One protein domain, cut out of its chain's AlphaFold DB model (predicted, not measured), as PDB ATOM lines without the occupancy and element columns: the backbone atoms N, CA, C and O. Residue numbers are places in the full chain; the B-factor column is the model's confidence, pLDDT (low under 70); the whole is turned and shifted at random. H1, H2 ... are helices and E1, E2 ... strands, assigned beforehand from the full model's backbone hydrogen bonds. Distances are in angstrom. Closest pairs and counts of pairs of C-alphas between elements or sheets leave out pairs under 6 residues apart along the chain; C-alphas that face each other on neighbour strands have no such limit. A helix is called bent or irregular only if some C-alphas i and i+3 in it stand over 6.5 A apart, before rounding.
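What this domain is: This is residues 127 to 166 of the 244 residues of an uncharacterized protein of Propionispora vibrioides (UniProt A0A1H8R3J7). A short helix, H1, at one end is followed by a long loop, residues 137 to 153, that sweeps past a small two-stranded hairpin of E1 and E2 and curves back into E1. Strand E2 lies between E1 and the loop residues 140 to 142, while H1 and the bend of the loop near Ser 150 make the two ends of the longest axis. The printed part has 40 residues, with one named helix and two named strands in the order H1, E1, E2 along the chain; the sheet has the order E1 - E2 and is antiparallel. The class is mixed, helices and strands, though under half of the residues, 17 of 40, are in named elements. The whole is compact, with a radius of gyration of the C-alphas of 9.4 A, and spans 25 by 18 by 15 A.

How they stand to each other: From Asp 127 the printed part leads into helix H1, residues 130 to 136. In its backbone 2 of 3 O i to N i+4 pairs are within hydrogen-bond range. A long link of 17 residues joins H1 to strand E1, residues 154 to 158. A tight link of 2 residues then leads to strand E2, residues 161 to 165. E1 and E2 form a hairpin of antiparallel neighbours, with 154 degrees between their N-to-C directions. Their C-alphas 157 and 162, which face each other, are 4.5 A apart. Across the pair, N 156 and O 163 are within hydrogen-bond range at 2.8 A, and so are N 163 and O 156, also at 2.8 A. H1 and E2 are apart, with no C-alpha of the one within 8 A of the other.

Where its parts are: H1 runs from C-alpha 130 at (300.875, 223.810, 195.523) to C-alpha 136, a length of 10.3 A, and is not bent. E1 begins with C-alpha 154 at (283.261, 223.793, 193.769) and measures 13.1 A to C-alpha 158. E2 measures 13.3 A from C-alpha 161 to C-alpha 165, which is at (287.624, 224.227, 191.167).

The domain as a whole: The two C-alphas farthest apart are those of Ser 134 and Ser 150, at 25.1 A, and the C-alphas of Asp 127 and Ser 166 are 14.1 A apart. The printed part has no cut. Its long link, residues 137 to 153, has C-alphas that lie 3 to 14 A from the mean of the C-alphas. The mean pLDDT of the printed part is 74.0, and residues 127 to 138, 149 and 151 are under 70. The mean pLDDT is 61 in H1 and 84 in both E1 and E2.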
ATOM      1  N   ASP A 127     295.868 231.585 190.253       57.88
ATOM      2  CA  ASP A 127     297.028 231.042 190.955       57.88
ATOM      3  C   ASP A 127     296.807 229.579 191.293       57.88
ATOM      4  O   ASP A 127     295.808 229.219 191.924       57.88
ATOM      5  N   HIS A 128     297.802 228.764 190.976       56.50
ATOM      6  CA  HIS A 128     297.884 227.395 191.455       56.50
ATOM      7  C   HIS A 128     298.680 227.358 192.764       56.50
ATOM      8  O   HIS A 128     299.901 227.527 192.766       56.50
ATOM      9  N   ASP A 129     297.992 227.135 193.884       61.84
ATOM     10  CA  ASP A 129     298.641 226.924 195.179       61.84
ATOM     11  C   ASP A 129     299.022 225.443 195.336       61.84
ATOM     12  O   ASP A 129     298.168 224.552 195.389       61.84
ATOM     13  N   LYS A 130     300.330 225.172 195.407       59.09
ATOM     14  CA  LYS A 130     300.875 223.810 195.523       59.09
ATOM     15  C   LYS A 130     300.458 223.109 196.820       59.09
ATOM     16  O   LYS A 130     300.409 221.884 196.835       59.09
ATOM     17  N   SER A 131     300.150 223.855 197.882       60.62
ATOM     18  CA  SER A 131     299.743 223.278 199.170       60.62
ATOM     19  C   SER A 131     298.344 222.657 199.114       60.62
ATOM     20  O   SER A 131     298.098 221.601 199.695       60.62
ATOM     21  N   VAL A 132     297.433 223.270 198.354       58.62
ATOM     22  CA  VAL A 132     296.075 222.753 198.137       58.62
ATOM     23  C   VAL A 132     296.105 221.547 197.197       58.62
ATOM     24  O   VAL A 132     295.370 220.584 197.409       58.62
ATOM     25  N   TRP A 133     297.021 221.557 196.222       58.94
ATOM     26  CA  TRP A 133     297.220 220.454 195.278       58.94
ATOM     27  C   TRP A 133     297.557 219.123 195.966       58.94
ATOM     28  O   TRP A 133     297.018 218.081 195.595       58.94
ATOM     29  N   SER A 134     298.417 219.148 196.991       61.38
ATOM     30  CA  SER A 134     298.833 217.941 197.718       61.38
ATOM     31  C   SER A 134     297.759 217.347 198.633       61.38
ATOM     32  O   SER A 134     297.820 216.159 198.931       61.38
ATOM     33  N   GLU A 135     296.794 218.150 199.085       66.88
ATOM     34  CA  GLU A 135     295.817 217.735 200.102       66.88
ATOM     35  C   GLU A 135     294.437 217.417 199.512       66.88
ATOM     36  O   GLU A 135     293.792 216.461 199.936       66.88
ATOM     37  N   TYR A 136     294.007 218.160 198.487       60.47
ATOM     38  CA  TYR A 136     292.665 218.038 197.895       60.47
ATOM     39  C   TYR A 136     292.683 217.628 196.413       60.47
ATOM     40  O   TYR A 136     291.641 217.635 195.746       60.47
ATOM     41  N   GLY A 137     293.857 217.253 195.895       65.69
ATOM     42  CA  GLY A 137     294.067 216.851 194.506       65.69
ATOM     43  C   GLY A 137     294.208 218.025 193.532       65.69
ATOM     44  O   GLY A 137     294.210 219.195 193.909       65.69
ATOM     45  N   GLY A 138     294.358 217.711 192.244       68.44
ATOM     46  CA  GLY A 138     294.512 218.716 191.189       68.44
ATOM     47  C   GLY A 138     293.277 219.594 190.951       68.44
ATOM     48  O   GLY A 138     292.157 219.221 191.287       68.44
ATOM     49  N   GLY A 139     293.489 220.755 190.318       74.50
ATOM     50  CA  GLY A 139     292.418 221.604 189.771       74.50
ATOM     51  C   GLY A 139     291.925 222.740 190.673       74.50
ATOM     52  O   GLY A 139     291.202 223.611 190.194       74.50
ATOM     53  N   TRP A 140     292.343 222.781 191.940       82.75
ATOM     54  CA  TRP A 140     292.072 223.922 192.813       82.75
ATOM     55  C   TRP A 140     292.922 225.125 192.420       82.75
ATOM     56  O   TRP A 140     294.138 225.018 192.234       82.75
ATOM     57  N   HIS A 141     292.277 226.274 192.299       81.88
ATOM     58  CA  HIS A 141     292.924 227.536 191.992       81.88
ATOM     59  C   HIS A 141     292.202 228.685 192.691       81.88
ATOM     60  O   HIS A 141     291.078 228.547 193.168       81.88
ATOM     61  N   ARG A 142     292.874 229.827 192.804       84.56
ATOM     62  CA  ARG A 142     292.301 231.041 193.391       84.56
ATOM     63  C   ARG A 142     292.150 232.110 192.323       84.56
ATOM     64  O   ARG A 142     293.063 232.310 191.524       84.56
ATOM     65  N   HIS A 143     291.054 232.852 192.410       80.44
ATOM     66  CA  HIS A 143     290.855 234.085 191.665       80.44
ATOM     67  C   HIS A 143     291.294 235.263 192.534       80.44
ATOM     68  O   HIS A 143     290.819 235.416 193.658       80.44
ATOM     69  N   ARG A 144     292.246 236.074 192.053       75.12
ATOM     70  CA  ARG A 144     292.678 237.291 192.778       75.12
ATOM     71  C   ARG A 144     291.871 238.529 192.410       75.12
ATOM     72  O   ARG A 144     291.642 239.383 193.258       75.12
ATOM     73  N   HIS A 145     291.517 238.644 191.135       77.12
ATOM     74  CA  HIS A 145     290.996 239.879 190.543       77.12
ATOM     75  C   HIS A 145     289.767 239.626 189.661       77.12
ATOM     76  O   HIS A 145     289.385 240.479 188.868       77.12
ATOM     77  N   SER A 146     289.160 238.446 189.777       73.19
ATOM     78  CA  SER A 146     287.975 238.062 189.019       73.19
ATOM     79  C   SER A 146     287.043 237.218 189.877       73.19
ATOM     80  O   SER A 146     287.452 236.634 190.881       73.19
ATOM     81  N   TRP A 147     285.777 237.174 189.484       74.00
ATOM     82  CA  TRP A 147     284.852 236.179 190.005       74.00
ATOM     83  C   TRP A 147     285.155 234.816 189.369       74.00
ATOM     84  O   TRP A 147     285.691 234.781 188.253       74.00
ATOM     85  N   PRO A 148     284.851 233.708 190.064       76.31
ATOM     86  CA  PRO A 148     284.882 232.389 189.454       76.31
ATOM     87  C   PRO A 148     283.968 232.338 188.220       76.31
ATOM     88  O   PRO A 148     282.928 233.003 188.170       76.31
ATOM     89  N   GLY A 149     284.380 231.566 187.218       65.81
ATOM     90  CA  GLY A 149     283.588 231.276 186.027       65.81
ATOM     91  C   GLY A 149     282.349 230.441 186.358       65.81
ATOM     92  O   GLY A 149     282.267 229.793 187.401       65.81
ATOM     93  N   SER A 150     281.367 230.417 185.452       71.88
ATOM     94  CA  SER A 150     280.143 229.613 185.622       71.88
ATOM     95  C   SER A 150     280.401 228.101 185.697       71.88
ATOM     96  O   SER A 150     279.527 227.340 186.097       71.88
ATOM     97  N   ASP A 151     281.585 227.661 185.281       65.06
ATOM     98  CA  ASP A 151     282.064 226.282 185.273       65.06
ATOM     99  C   ASP A 151     282.815 225.880 186.558       65.06
ATOM    100  O   ASP A 151     283.120 224.702 186.746       65.06
ATOM    101  N   GLU A 152     283.096 226.816 187.465       76.31
ATOM    102  CA  GLU A 152     283.832 226.596 188.716       76.31
ATOM    103  C   GLU A 152     282.863 226.394 189.893       76.31
ATOM    104  O   GLU A 152     282.691 227.236 190.774       76.31
ATOM    105  N   ASN A 153     282.193 225.243 189.889       78.31
ATOM    106  CA  ASN A 153     281.079 224.925 190.786       78.31
ATOM    107  C   ASN A 153     281.478 224.378 192.170       78.31
ATOM    108  O   ASN A 153     280.598 224.090 192.985       78.31
ATOM    109  N   GLN A 154     282.774 224.224 192.459       81.38
ATOM    110  CA  GLN A 154     283.261 223.793 193.769       81.38
ATOM    111  C   GLN A 154     284.048 224.910 194.449       81.38
ATOM    112  O   GLN A 154     284.989 225.454 193.876       81.38
ATOM    113  N   GLY A 155     283.679 225.208 195.696       84.19
ATOM    114  CA  GLY A 155     284.361 226.170 196.556       84.19
ATOM    115  C   GLY A 155     284.952 225.489 197.789       84.19
ATOM    116  O   GLY A 155     284.279 224.703 198.452       84.19
ATOM    117  N   LEU A 156     286.201 225.810 198.111       85.31
ATOM    118  CA  LEU A 156     286.906 225.362 199.309       85.31
ATOM    119  C   LEU A 156     287.439 226.583 200.056       85.31
ATOM    120  O   LEU A 156     288.183 227.378 199.489       85.31
ATOM    121  N   TYR A 157     287.105 226.724 201.336       85.31
ATOM    122  CA  TYR A 157     287.685 227.760 202.189       85.31
ATOM    123  C   TYR A 157     288.815 227.177 203.037       85.31
ATOM    124  O   TYR A 157     288.592 226.237 203.800       85.31
ATOM    125  N   LYS A 158     290.025 227.727 202.906       81.88
ATOM    126  CA  LYS A 158     291.214 227.274 203.633       81.88
ATOM    127  C   LYS A 158     292.183 228.432 203.869       81.88
ATOM    128  O   LYS A 158     292.423 229.231 202.969       81.88
ATOM    129  N   ASP A 159     292.742 228.526 205.075       86.69
ATOM    130  CA  ASP A 159     293.760 229.524 205.455       86.69
ATOM    131  C   ASP A 159     293.354 230.981 205.158       86.69
ATOM    132  O   ASP A 159     294.153 231.796 204.691       86.69
ATOM    133  N   GLY A 160     292.076 231.313 205.376       86.19
ATOM    134  CA  GLY A 160     291.548 232.650 205.090       86.19
ATOM    135  C   GLY A 160     291.327 232.944 203.603       86.19
ATOM    136  O   GLY A 160     291.138 234.098 203.227       86.19
ATOM    137  N   ARG A 161     291.389 231.927 202.735       86.50
ATOM    138  CA  ARG A 161     291.284 232.061 201.278       86.50
ATOM    139  C   ARG A 161     290.198 231.143 200.731       86.50
ATOM    140  O   ARG A 161     290.004 230.037 201.229       86.50
ATOM    141  N   VAL A 162     289.522 231.597 199.679       83.31
ATOM    142  CA  VAL A 162     288.585 230.775 198.907       83.31
ATOM    143  C   VAL A 162     289.302 230.254 197.667       83.31
ATOM    144  O   VAL A 162     289.903 231.021 196.913       83.31
ATOM    145  N   TYR A 163     289.243 228.945 197.482       86.19
ATOM    146  CA  TYR A 163     289.708 228.236 196.305       86.19
ATOM    147  C   TYR A 163     288.501 227.745 195.531       86.19
ATOM    148  O   TYR A 163     287.521 227.281 196.114       86.19
ATOM    149  N   TYR A 164     288.606 227.824 194.219       83.88
ATOM    150  CA  TYR A 164     287.607 227.356 193.290       83.88
ATOM    151  C   TYR A 164     288.181 226.212 192.476       83.88
ATOM    152  O   TYR A 164     289.394 226.095 192.261       83.88
ATOM    153  N   ARG A 165     287.298 225.323 192.057       82.25
ATOM    154  CA  ARG A 165     287.624 224.227 191.167       82.25
ATOM    155  C   ARG A 165     286.416 223.957 190.295       82.25
ATOM    156  O   ARG A 165     285.285 223.921 190.771       82.25
ATOM    157  N   SER A 166     286.686 223.707 189.024       73.94
ATOM    158  CA  SER A 166     285.719 223.063 188.153       73.94
ATOM    159  C   SER A 166     285.777 221.554 188.383       73.94
ATOM    160  O   SER A 166     286.849 220.936 188.326       73.94
TER     161      SER A 166